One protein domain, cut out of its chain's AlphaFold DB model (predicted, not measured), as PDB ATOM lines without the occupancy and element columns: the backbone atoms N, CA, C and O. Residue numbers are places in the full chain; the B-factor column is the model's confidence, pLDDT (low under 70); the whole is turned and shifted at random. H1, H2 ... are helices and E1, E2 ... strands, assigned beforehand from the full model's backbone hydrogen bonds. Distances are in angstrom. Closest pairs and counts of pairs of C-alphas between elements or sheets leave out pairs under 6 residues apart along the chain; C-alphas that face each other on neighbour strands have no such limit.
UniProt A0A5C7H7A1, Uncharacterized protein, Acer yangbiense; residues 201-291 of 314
ATOM      1  N   PHE A 201     137.493 177.668 150.028       82.62
ATOM      2  CA  PHE A 201     137.133 176.270 149.828       82.62
ATOM      3  C   PHE A 201     135.724 176.004 150.358       82.62
ATOM      4  O   PHE A 201     135.247 176.680 151.272       82.62
ATOM      5  N   ILE A 202     135.057 175.013 149.769       80.50
ATOM      6  CA  ILE A 202     133.675 174.653 150.091       80.50
ATOM      7  C   ILE A 202     133.658 173.289 150.780       80.50
ATOM      8  O   ILE A 202     134.358 172.361 150.368       80.50
ATOM      9  N   SER A 203     132.842 173.160 151.821       83.38
ATOM     10  CA  SER A 203     132.635 171.918 152.557       83.38
ATOM     11  C   SER A 203     131.157 171.737 152.882       83.38
ATOM     12  O   SER A 203     130.558 172.572 153.551       83.38
ATOM     13  N   THR A 204     130.575 170.616 152.467       84.69
ATOM     14  CA  THR A 204     129.251 170.191 152.943       84.69
ATOM     15  C   THR A 204     129.379 169.611 154.346       84.69
ATOM     16  O   THR A 204     130.200 168.712 154.554       84.69
ATOM     17  N   PHE A 205     128.608 170.093 155.311       86.38
ATOM     18  CA  PHE A 205     128.624 169.569 156.671       86.38
ATOM     19  C   PHE A 205     127.981 168.175 156.712       86.38
ATOM     20  O   PHE A 205     126.932 167.942 156.122       86.38
ATOM     21  N   THR A 206     128.633 167.216 157.367       86.25
ATOM     22  CA  THR A 206     128.156 165.831 157.509       86.25
ATOM     23  C   THR A 206     128.353 165.375 158.949       86.25
ATOM     24  O   THR A 206     129.144 165.968 159.679       86.25
ATOM     25  N   GLU A 207     127.681 164.300 159.359       82.38
ATOM     26  CA  GLU A 207     127.755 163.771 160.731       82.38
ATOM     27  C   GLU A 207     129.195 163.546 161.221       82.38
ATOM     28  O   GLU A 207     129.570 163.992 162.303       82.38
ATOM     29  N   HIS A 208     130.057 162.958 160.385       83.56
ATOM     30  CA  HIS A 208     131.471 162.754 160.723       83.56
ATOM     31  C   HIS A 208     132.238 164.063 160.952       83.56
ATOM     32  O   HIS A 208     133.212 164.086 161.707       83.56
ATOM     33  N   LYS A 209     131.797 165.165 160.333       87.81
ATOM     34  CA  LYS A 209     132.428 166.480 160.473       87.81
ATOM     35  C   LYS A 209     132.078 167.177 161.786       87.81
ATOM     36  O   LYS A 209     132.639 168.233 162.053       87.81
ATOM     37  N   LYS A 210     131.232 166.594 162.644       90.19
ATOM     38  CA  LYS A 210     130.984 167.108 164.003       90.19
ATOM     39  C   LYS A 210     132.239 167.094 164.879       90.19
ATOM     40  O   LYS A 210     132.370 167.953 165.746       90.19
ATOM     41  N   TYR A 211     133.150 166.145 164.644       89.69
ATOM     42  CA  TYR A 211     134.365 165.953 165.448       89.69
ATOM     43  C   TYR A 211     135.571 166.734 164.922       89.69
ATOM     44  O   TYR A 211     136.415 167.177 165.698       89.69
ATOM     45  N   TYR A 212     135.680 166.873 163.602       89.94
ATOM     46  CA  TYR A 212     136.742 167.625 162.948       89.94
ATOM     47  C   TYR A 212     136.332 168.021 161.531       89.94
ATOM     48  O   TYR A 212     135.544 167.331 160.886       89.94
ATOM     49  N   LEU A 213     136.932 169.084 161.002       93.06
ATOM     50  CA  LEU A 213     136.800 169.445 159.592       93.06
ATOM     51  C   LEU A 213     138.172 169.486 158.930       93.06
ATOM     52  O   LEU A 213     139.033 170.268 159.322       93.06
ATOM     53  N   THR A 214     138.375 168.658 157.907       91.44
ATOM     54  CA  THR A 214     139.632 168.630 157.154       91.44
ATOM     55  C   THR A 214     139.675 169.756 156.123       91.44
ATOM     56  O   THR A 214     138.804 169.854 155.259       91.44
ATOM     57  N   ILE A 215     140.722 170.573 156.184       89.38
ATOM     58  CA  ILE A 215     141.040 171.603 155.196       89.38
ATOM     59  C   ILE A 215     141.706 170.933 153.983       89.38
ATOM     60  O   ILE A 215     142.633 170.132 154.162       89.38
ATOM     61  N   PRO A 216     141.302 171.257 152.738       85.50
ATOM     62  CA  PRO A 216     141.956 170.724 151.548       85.50
ATOM     63  C   PRO A 216     143.469 170.975 151.572       85.50
ATOM     64  O   PRO A 216     143.930 172.102 151.741       85.50
ATOM     65  N   ARG A 217     144.265 169.917 151.377       80.62
ATOM     66  CA  ARG A 217     145.733 169.951 151.539       80.62
ATOM     67  C   ARG A 217     146.407 171.042 150.704       80.62
ATOM     68  O   ARG A 217     147.337 171.688 151.174       80.62
ATOM     69  N   GLN A 218     145.960 171.245 149.465       79.44
ATOM     70  CA  GLN A 218     146.515 172.282 148.589       79.44
ATOM     71  C   GLN A 218     146.223 173.686 149.127       79.44
ATOM     72  O   GLN A 218     147.137 174.502 149.204       79.44
ATOM     73  N   PHE A 219     144.990 173.928 149.577       85.00
ATOM     74  CA  PHE A 219     144.600 175.183 150.213       85.00
ATOM     75  C   PHE A 219     145.418 175.437 151.486       85.00
ATOM     76  O   PHE A 219     145.977 176.516 151.667       85.00
ATOM     77  N   ALA A 220     145.578 174.412 152.329       87.19
ATOM     78  CA  ALA A 220     146.377 174.503 153.547       87.19
ATOM     79  C   ALA A 220     147.848 174.861 153.271       87.19
ATOM     80  O   ALA A 220     148.422 175.673 153.993       87.19
ATOM     81  N   LYS A 221     148.447 174.314 152.205       85.25
ATOM     82  CA  LYS A 221     149.802 174.687 151.766       85.25
ATOM     83  C   LYS A 221     149.869 176.134 151.280       85.25
ATOM     84  O   LYS A 221     150.715 176.882 151.751       85.25
ATOM     85  N   GLN A 222     148.964 176.535 150.385       83.38
ATOM     86  CA  GLN A 222     148.921 177.894 149.823       83.38
ATOM     87  C   GLN A 222     148.744 178.967 150.900       83.38
ATOM     88  O   GLN A 222     149.290 180.060 150.791       83.38
ATOM     89  N   LYS A 223     147.982 178.647 151.950       84.19
ATOM     90  CA  LYS A 223     147.703 179.544 153.075       84.19
ATOM     91  C   LYS A 223     148.635 179.340 154.270       84.19
ATOM     92  O   LYS A 223     148.369 179.892 155.331       84.19
ATOM     93  N   ASN A 224     149.717 178.570 154.108       86.50
ATOM     94  CA  ASN A 224     150.712 178.273 155.146       86.50
ATOM     95  C   ASN A 224     150.134 177.695 156.456       86.50
ATOM     96  O   ASN A 224     150.782 177.735 157.500       86.50
ATOM     97  N   LEU A 225     148.956 177.068 156.394       88.56
ATOM     98  CA  LEU A 225     148.245 176.523 157.556       88.56
ATOM     99  C   LEU A 225     148.925 175.287 158.149       88.56
ATOM    100  O   LEU A 225     148.637 174.908 159.277       88.56
ATOM    101  N   MET A 226     149.858 174.679 157.415       85.81
ATOM    102  CA  MET A 226     150.684 173.561 157.890       85.81
ATOM    103  C   MET A 226     151.564 173.952 159.091       85.81
ATOM    104  O   MET A 226     151.956 173.087 159.864       85.81
ATOM    105  N   ARG A 227     151.895 175.246 159.231       86.44
ATOM    106  CA  ARG A 227     152.707 175.798 160.332       86.44
ATOM    107  C   ARG A 227     151.872 176.591 161.341       86.44
ATOM    108  O   ARG A 227     152.400 177.113 162.318       86.44
ATOM    109  N   THR A 228     150.569 176.706 161.108       87.38
ATOM    110  CA  THR A 228     149.660 177.485 161.946       87.38
ATOM    111  C   THR A 228     149.050 176.586 163.014       87.38
ATOM    112  O   THR A 228     148.442 175.573 162.695       87.38
ATOM    113  N   LYS A 229     149.173 176.972 164.290       90.12
ATOM    114  CA  LYS A 229     148.575 176.226 165.413       90.12
ATOM    115  C   LYS A 229     147.118 176.616 165.686       90.12
ATOM    116  O   LYS A 229     146.323 175.788 166.122       90.12
ATOM    117  N   MET A 230     146.766 177.878 165.440       93.19
ATOM    118  CA  MET A 230     145.460 178.449 165.771       93.19
ATOM    119  C   MET A 230     144.908 179.259 164.599       93.19
ATOM    120  O   MET A 230     145.599 180.120 164.058       93.19
ATOM    121  N   LEU A 231     143.653 178.999 164.242       94.19
ATOM    122  CA  LEU A 231     142.886 179.735 163.245       94.19
ATOM    123  C   LEU A 231     141.806 180.564 163.932       94.19
ATOM    124  O   LEU A 231     141.228 180.130 164.927       94.19
ATOM    125  N   LYS A 232     141.476 181.727 163.375       95.75
ATOM    126  CA  LYS A 232     140.291 182.483 163.783       95.75
ATOM    127  C   LYS A 232     139.194 182.320 162.733       95.75
ATOM    128  O   LYS A 232     139.340 182.810 161.616       95.75
ATOM    129  N   LEU A 233     138.098 181.653 163.083       95.88
ATOM    130  CA  LEU A 233     136.899 181.611 162.246       95.88
ATOM    131  C   LEU A 233     135.994 182.786 162.604       95.88
ATOM    132  O   LEU A 233     135.685 182.988 163.774       95.88
ATOM    133  N   LYS A 234     135.568 183.556 161.609       95.06
ATOM    134  CA  LYS A 234     134.498 184.543 161.741       95.06
ATOM    135  C   LYS A 234     133.215 183.932 161.208       95.06
ATOM    136  O   LYS A 234     133.184 183.516 160.054       95.06
ATOM    137  N   ASP A 235     132.196 183.850 162.046       93.38
ATOM    138  CA  ASP A 235     130.882 183.377 161.622       93.38
ATOM    139  C   ASP A 235     130.109 184.455 160.827       93.38
ATOM    140  O   ASP A 235     130.585 185.593 160.724       93.38
ATOM    141  N   PRO A 236     128.924 184.140 160.264       88.50
ATOM    142  CA  PRO A 236     128.124 185.116 159.518       88.50
ATOM    143  C   PRO A 236     127.678 186.336 160.335       88.50
ATOM    144  O   PRO A 236     127.415 187.385 159.753       88.50
ATOM    145  N   SER A 237     127.607 186.228 161.667       89.50
ATOM    146  CA  SER A 237     127.302 187.359 162.557       89.50
ATOM    147  C   SER A 237     128.517 188.265 162.807       89.50
ATOM    148  O   SER A 237     128.399 189.321 163.425       89.50
ATOM    149  N   GLY A 238     129.700 187.863 162.327       89.25
ATOM    150  CA  GLY A 238     130.977 188.541 162.538       89.25
ATOM    151  C   GLY A 238     131.698 188.129 163.825       89.25
ATOM    152  O   GLY A 238     132.833 188.571 164.054       89.25
ATOM    153  N   LYS A 239     131.106 187.260 164.653       95.00
ATOM    154  CA  LYS A 239     131.735 186.777 165.885       95.00
ATOM    155  C   LYS A 239     132.914 185.866 165.554       95.00
ATOM    156  O   LYS A 239     132.892 185.072 164.616       95.00
ATOM    157  N   SER A 240     133.984 186.026 166.330       96.00
ATOM    158  CA  SER A 240     135.254 185.331 166.129       96.00
ATOM    159  C   SER A 240     135.416 184.146 167.077       96.00
ATOM    160  O   SER A 240     135.183 184.265 168.277       96.00
ATOM    161  N   TRP A 241     135.901 183.033 166.536       97.12
ATOM    162  CA  TRP A 241     136.079 181.758 167.219       97.12
ATOM    163  C   TRP A 241     137.515 181.281 167.030       97.12
ATOM    164  O   TRP A 241     137.997 181.188 165.899       97.12
ATOM    165  N   GLN A 242     138.217 181.001 168.125       96.81
ATOM    166  CA  GLN A 242     139.552 180.410 168.062       96.81
ATOM    167  C   GLN A 242     139.431 178.902 167.866       96.81
ATOM    168  O   GLN A 242     138.801 178.218 168.669       96.81
ATOM    169  N   VAL A 243     140.036 178.396 166.796       96.69
ATOM    170  CA  VAL A 243     139.973 176.988 166.415       96.69
ATOM    171  C   VAL A 243     141.380 176.436 166.242       96.69
ATOM    172  O   VAL A 243     142.172 176.932 165.439       96.69
ATOM    173  N   LYS A 244     141.697 175.385 166.996       95.00
ATOM    174  CA  LYS A 244     142.965 174.666 166.910       95.00
ATOM    175  C   LYS A 244     143.052 173.946 165.573       95.00
ATOM    176  O   LYS A 244     142.134 173.214 165.189       95.00
ATOM    177  N   ILE A 245     144.191 174.119 164.918       93.75
ATOM    178  CA  ILE A 245     144.567 173.356 163.739       93.75
ATOM    179  C   ILE A 245     145.474 172.206 164.179       93.75
ATOM    180  O   ILE A 245     146.418 172.410 164.943       93.75
ATOM    181  N   GLN A 246     145.215 171.003 163.675       90.44
ATOM    182  CA  GLN A 246     146.092 169.851 163.853       90.44
ATOM    183  C   GLN A 246     146.508 169.287 162.496       90.44
ATOM    184  O   GLN A 246     145.661 168.931 161.676       90.44
ATOM    185  N   VAL A 247     147.817 169.150 162.282       90.62
ATOM    186  CA  VAL A 247     148.358 168.380 161.158       90.62
ATOM    187  C   VAL A 247     148.406 166.909 161.564       90.62
ATOM    188  O   VAL A 247     148.927 166.565 162.625       90.62
ATOM    189  N   ARG A 248     147.835 166.030 160.742       87.25
ATOM    190  CA  ARG A 248     147.898 164.581 160.943       87.25
ATOM    191  C   ARG A 248     149.310 164.079 160.627       87.25
ATOM    192  O   ARG A 248     149.766 164.318 159.510       87.25
ATOM    193  N   PRO A 249     149.970 163.340 161.536       85.12
ATOM    194  CA  PRO A 249     151.317 162.824 161.289       85.12
ATOM    195  C   PRO A 249     151.399 161.873 160.085       85.12
ATOM    196  O   PRO A 249     152.375 161.908 159.348       85.12
ATOM    197  N   LEU A 250     150.361 161.056 159.862       83.56
ATOM    198  CA  LEU A 250     150.389 159.969 158.872       83.56
ATOM    199  C   LEU A 250     150.318 160.448 157.416       83.56
ATOM    200  O   LEU A 250     151.058 159.967 156.569       83.56
ATOM    201  N   ASP A 251     149.408 161.373 157.105       83.81
ATOM    202  CA  ASP A 251     149.143 161.801 155.724       83.81
ATOM    203  C   ASP A 251     149.353 163.307 155.505       83.81
ATOM    204  O   ASP A 251     149.235 163.810 154.381       83.81
ATOM    205  N   GLY A 252     149.682 164.057 156.561       80.31
ATOM    206  CA  GLY A 252     149.864 165.504 156.518       80.31
ATOM    207  C   GLY A 252     148.594 166.266 156.133       80.31
ATOM    208  O   GLY A 252     148.695 167.334 155.521       80.31
ATOM    209  N   ARG A 253     147.395 165.722 156.385       86.50
ATOM    210  CA  ARG A 253     146.147 166.498 156.284       86.50
ATOM    211  C   ARG A 253     146.011 167.440 157.470       86.50
ATOM    212  O   ARG A 253     146.549 167.190 158.543       86.50
ATOM    213  N   VAL A 254     145.281 168.528 157.259       89.88
ATOM    214  CA  VAL A 254     145.112 169.596 158.241       89.88
ATOM    215  C   VAL A 254     143.664 169.615 158.696       89.88
ATOM    216  O   VAL A 254     142.776 169.783 157.868       89.88
ATOM    217  N   ASP A 255     143.428 169.454 159.993       93.75
ATOM    218  CA  ASP A 255     142.092 169.426 160.578       93.75
ATOM    219  C   ASP A 255     141.846 170.617 161.499       93.75
ATOM    220  O   ASP A 255     142.697 170.979 162.311       93.75
ATOM    221  N   LEU A 256     140.633 171.156 161.434       94.25
ATOM    222  CA  LEU A 256     140.031 171.969 162.481       94.25
ATOM    223  C   LEU A 256     139.506 171.038 163.577       94.25
ATOM    224  O   LEU A 256     138.706 170.148 163.279       94.25
ATOM    225  N   LYS A 257     139.958 171.226 164.822       89.81
ATOM    226  CA  LYS A 257     139.552 170.401 165.974       89.81
ATOM    227  C   LYS A 257     139.065 171.226 167.163       89.81
ATOM    228  O   LYS A 257     137.906 171.602 167.196       89.81
ATOM    229  N   GLY A 258     139.899 171.495 168.169       91.25
ATOM    230  CA  GLY A 258     139.447 172.223 169.367       91.25
ATOM    231  C   GLY A 258     138.860 173.588 168.996       91.25
ATOM    232  O   GLY A 258     139.486 174.295 168.217       91.25
ATOM    233  N   GLY A 259     137.674 173.945 169.496       93.81
ATOM    234  CA  GLY A 259     136.947 175.156 169.088       93.81
ATOM    235  C   GLY A 259     136.006 174.965 167.887       93.81
ATOM    236  O   GLY A 259     135.117 175.786 167.665       93.81
ATOM    237  N   TRP A 260     136.167 173.890 167.101       96.00
ATOM    238  CA  TRP A 260     135.285 173.578 165.969       96.00
ATOM    239  C   TRP A 260     133.896 173.139 166.432       96.00
ATOM    240  O   TRP A 260     132.890 173.559 165.862       96.00
ATOM    241  N   THR A 261     133.841 172.311 167.478       95.44
ATOM    242  CA  THR A 261     132.582 171.797 168.026       95.44
ATOM    243  C   THR A 261     131.701 172.926 168.543       95.44
ATOM    244  O   THR A 261     130.499 172.958 168.298       95.44
ATOM    245  N   GLU A 262     132.316 173.871 169.240       96.56
ATOM    246  CA  GLU A 262     131.686 175.071 169.767       96.56
ATOM    247  C   GLU A 262     131.185 175.962 168.627       96.56
ATOM    248  O   GLU A 262     130.045 176.423 168.673       96.56
ATOM    249  N   PHE A 263     131.998 176.138 167.579       97.00
ATOM    250  CA  PHE A 263     131.636 176.918 166.398       97.00
ATOM    251  C   PHE A 263     130.377 176.376 165.710       97.00
ATOM    252  O   PHE A 263     129.426 177.133 165.502       97.00
ATOM    253  N   TRP A 264     130.345 175.087 165.347       95.25
ATOM    254  CA  TRP A 264     129.222 174.560 164.565       95.25
ATOM    255  C   TRP A 264     127.936 174.474 165.392       95.25
ATOM    256  O   TRP A 264     126.864 174.776 164.868       95.25
ATOM    257  N   LYS A 265     128.040 174.151 166.691       95.38
ATOM    258  CA  LYS A 265     126.892 174.140 167.611       95.38
ATOM    259  C   LYS A 265     126.293 175.531 167.775       95.38
ATOM    260  O   LYS A 265     125.087 175.692 167.641       95.38
ATOM    261  N   ALA A 266     127.128 176.536 168.033       95.88
ATOM    262  CA  ALA A 266     126.657 177.900 168.250       95.88
ATOM    263  C   ALA A 266     126.026 178.531 167.002       95.88
ATOM    264  O   ALA A 266     125.180 179.411 167.126       95.88
ATOM    265  N   ASN A 267     126.419 178.074 165.811       93.12
ATOM    266  CA  ASN A 267     125.852 178.528 164.543       93.12
ATOM    267  C   ASN A 267     124.654 177.688 164.062       93.12
ATOM    268  O   ASN A 267     124.073 178.003 163.019       93.12
ATOM    269  N   GLY A 268     124.277 176.637 164.804       93.19
ATOM    270  CA  GLY A 268     123.177 175.742 164.441       93.19
ATOM    271  C   GLY A 268     123.387 175.095 163.073       93.19
ATOM    272  O   GLY A 268     122.471 175.101 162.256       93.19
ATOM    273  N   ILE A 269     124.613 174.643 162.793       92.06
ATOM    274  CA  ILE A 269     124.948 173.993 161.522       92.06
ATOM    275  C   ILE A 269     124.425 172.559 161.549       92.06
ATOM    276  O   ILE A 269     124.746 171.790 162.461       92.06
ATOM    277  N   GLU A 270     123.666 172.191 160.523       88.69
ATOM    278  CA  GLU A 270     123.045 170.878 160.385       88.69
ATOM    279  C   GLU A 270     123.666 170.064 159.245       88.69
ATOM    280  O   GLU A 270     124.426 170.557 158.404       88.69
ATOM    281  N   ALA A 271     123.384 168.759 159.232       85.19
ATOM    282  CA  ALA A 271     123.834 167.889 158.158       85.19
ATOM    283  C   ALA A 271     123.307 168.394 156.806       85.19
ATOM    284  O   ALA A 271     122.128 168.700 156.656       85.19
ATOM    285  N   ASN A 272     124.195 168.400 155.812       79.75
ATOM    286  CA  ASN A 272     124.007 168.895 154.450       79.75
ATOM    287  C   ASN A 272     124.043 170.416 154.253       79.75
ATOM    288  O   ASN A 272     124.000 170.869 153.102       79.75
ATOM    289  N   ASP A 273     124.232 171.199 155.317       85.00
ATOM    290  CA  ASP A 273     124.540 172.619 155.171       85.00
ATOM    291  C   ASP A 273     125.826 172.809 154.366       85.00
ATOM    292  O   ASP A 273     126.808 172.073 154.504       85.00
ATOM    293  N   THR A 274     125.829 173.811 153.491       84.31
ATOM    294  CA  THR A 274     127.007 174.149 152.690       84.31
ATOM    295  C   THR A 274     127.788 175.251 153.386       84.31
ATOM    296  O   THR A 274     127.272 176.344 153.612       84.31
ATOM    297  N   LEU A 275     129.049 174.967 153.701       87.69
ATOM    298  CA  LEU A 275     129.969 175.900 154.336       87.69
ATOM    299  C   LEU A 275     130.979 176.400 153.310       87.69
ATOM    300  O   LEU A 275     131.642 175.597 152.648       87.69
ATOM    301  N   ILE A 276     131.131 177.715 153.209       86.81
ATOM    302  CA  ILE A 276     132.188 178.337 152.411       86.81
ATOM    303  C   ILE A 276     133.168 179.010 153.359       86.81
ATOM    304  O   ILE A 276     132.793 179.890 154.128       86.81
ATOM    305  N   PHE A 277     134.427 178.597 153.282       89.38
ATOM    306  CA  PHE A 277     135.522 179.175 154.044       89.38
ATOM    307  C   PHE A 277     136.301 180.113 153.138       89.38
ATOM    308  O   PHE A 277     136.988 179.677 152.217       89.38
ATOM    309  N   GLU A 278     136.186 181.403 153.402       87.81
ATOM    310  CA  GLU A 278     136.876 182.466 152.694       87.81
ATOM    311  C   GLU A 278     138.115 182.886 153.491       87.81
ATOM    312  O   GLU A 278     138.004 183.391 154.610       87.81
ATOM    313  N   SER A 279     139.312 182.673 152.941       84.12
ATOM    314  CA  SER A 279     140.555 183.084 153.600       84.12
ATOM    315  C   SER A 279     140.750 184.584 153.491       84.12
ATOM    316  O   SER A 279     141.070 185.090 152.424       84.12
ATOM    317  N   MET A 280     140.726 185.262 154.629       82.38
ATOM    318  CA  MET A 280     141.160 186.650 154.729       82.38
ATOM    319  C   MET A 280     142.694 186.729 154.823       82.38
ATOM    320  O   MET A 280     143.397 185.711 154.761       82.38
ATOM    321  N   GLN A 281     143.226 187.941 154.983       67.19
ATOM    322  CA  GLN A 281     144.620 188.152 155.385       67.19
ATOM    323  C   GLN A 281     144.823 187.611 156.818       67.19
ATOM    324  O   GLN A 281     143.911 187.703 157.640       67.19
ATOM    325  N   SER A 282     146.006 187.058 157.122       68.62
ATOM    326  CA  SER A 282     146.440 186.601 158.463       68.62
ATOM    327  C   SER A 282     145.537 185.566 159.166       68.62
ATOM    328  O   SER A 282     144.629 185.964 159.874       68.62
ATOM    329  N   SER A 283     145.789 184.251 159.030       83.62
ATOM    330  CA  SER A 283     145.187 183.132 159.816       83.62
ATOM    331  C   SER A 283     143.706 183.273 160.237       83.62
ATOM    332  O   SER A 283     143.283 182.762 161.279       83.62
ATOM    333  N   VAL A 284     142.906 183.965 159.428       90.69
ATOM    334  CA  VAL A 284     141.509 184.308 159.683       90.69
ATOM    335  C   VAL A 284     140.710 183.833 158.483       90.69
ATOM    336  O   VAL A 284     141.078 184.095 157.335       90.69
ATOM    337  N   MET A 285     139.600 183.151 158.744       92.88
ATOM    338  CA  MET A 285     138.655 182.763 157.705       92.88
ATOM    339  C   MET A 285     137.266 183.265 158.046       92.88
ATOM    340  O   MET A 285     136.802 183.069 159.166       92.88
ATOM    341  N   GLN A 286     136.603 183.884 157.076       91.69
ATOM    342  CA  GLN A 286     135.176 184.146 157.159       91.69
ATOM    343  C   GLN A 286     134.419 182.906 156.691       91.69
ATOM    344  O   GLN A 286     134.754 182.318 155.662       91.69
ATOM    345  N   VAL A 287     133.429 182.489 157.471       92.06
ATOM    346  CA  VAL A 287     132.609 181.315 157.192       92.06
ATOM    347  C   VAL A 287     131.224 181.778 156.782       92.06
ATOM    348  O   VAL A 287     130.545 182.477 157.529       92.06
ATOM    349  N   HIS A 288     130.800 181.351 155.600       85.62
ATOM    350  CA  HIS A 288     129.453 181.573 155.089       85.62
ATOM    351  C   HIS A 288     128.680 180.261 155.180       85.62
ATOM    352  O   HIS A 288     129.183 179.220 154.750       85.62
ATOM    353  N   ILE A 289     127.484 180.307 155.764       87.88
ATOM    354  CA  ILE A 289     126.659 179.130 156.049       87.88
ATOM    355  C   ILE A 289     125.399 179.216 155.195       87.88
ATOM    356  O   ILE A 289     124.599 180.135 155.351       87.88
ATOM    357  N   PHE A 290     125.224 178.247 154.306       82.75
ATOM    358  CA  PHE A 290     124.044 178.133 153.460       82.75
ATOM    359  C   PHE A 290     123.254 176.908 153.888       82.75
ATOM    360  O   PHE A 290     123.670 175.771 153.639       82.75
ATOM    361  N   ARG A 291     122.131 177.169 154.559       84.81
ATOM    362  CA  ARG A 291     121.273 176.125 155.108       84.81
ATOM    363  C   ARG A 291     120.555 175.379 153.998       84.81
ATOM    364  O   ARG A 291     120.039 176.005 153.068       84.81
TER     365      ARG A 291
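What this domain is: This is residues 201 to 291 of the 314 residues of an uncharacterized protein of Acer yangbiense (UniProt A0A5C7H7A1). One sheet of seven strands is curled round like part of a barrel, left open between its edge strands E1 and E2. Two short helices, H2 and H3, are on opposite faces of this sheet, and a third, H1, lies in the stretch that joins E1 to E2. The printed part has 91 residues, with elements in the order E1 H1 E2 H2 E3 E4 E5 H3 E6 E7; the class is mixed, helices and strands. The sheet runs E1 E6 E7 E3 E4 E5 E2 and is mixed, with E7 and E3 parallel and the other neighbours antiparallel. The whole is compact, with a radius of gyration of the C-alphas of 12.1 A and spans of 31 by 27 by 20 A.

Where its parts are: Find C-alpha 201 at (137.133, 176.270, 149.828), where the edge strand E1, residues 201 to 204, begins. Next across the sheet come E6, residues 274 to 279 and 16.3 A long, and E7, residues 284 to 290 and 19.5 A long, which ends at C-alpha 290, (124.044, 178.133, 153.460). Then look at E3, residues 230 to 234, 13.2 A, and E4, residues 240 to 247, the longest strand at 22.0 A, beginning at C-alpha 240, (135.254, 185.331, 166.129). E5, residues 254 to 256, and E2, residues 213 to 215, complete the sheet. The helices are H1, residues 207 to 210, H2, residues 217 to 222, and H3, residues 260 to 266, 9.9 A long.

How they stand to each other: Start at the parallel pair E7 and E3, where N 285 and O 232 are 2.9 A apart. On one side of it, the hairpin E6 and E7 has N 278 and O 286 at 2.8 A, and E1 is the antiparallel neighbour of E6, with N 203 and O 275 at 2.8 A. On the other, E3, E4 and E5 form a meander, each strand the antiparallel neighbour of the one before. N 231 and O 243 are 2.8 A apart, as are N 255 and O 246; E4 is staggered, pairing with E3 over residues 240 to 244 and with E5 over 245 to 247. E2 is the antiparallel neighbour of E5, with N 215 and O 254 at 2.8 A. H3 is on the sheet at a height of 7.9 A, only just over E3, with 3 of its 7 C-alphas there, and runs along the strands at 12 degrees to E3 on the local plane; its closest C-alphas to E4 are those of Trp 260 and Val 243, 5.8 A. H2 is on the opposite face at a height of 7.0 A, over none of the strands, but only just, with 2 C-alphas on E2. H1 is not on the sheet; it is close to H3 but not clearly touching, the closest C-alphas, Lys 210 and Thr 261, being 6.4 A apart. In H2 and H3 every O i to N i+4 pair is within hydrogen-bond range; H1 is too short for such a pair.

The domain as a whole: The C-alphas farthest apart are those of Ser 237 and Leu 250, 36.0 A. The printed part has no cut, and no link is long. The mean pLDDT of the printed part is 88.6; look at residues 281 to 282, in the link from E6 to E7, for the two under 70.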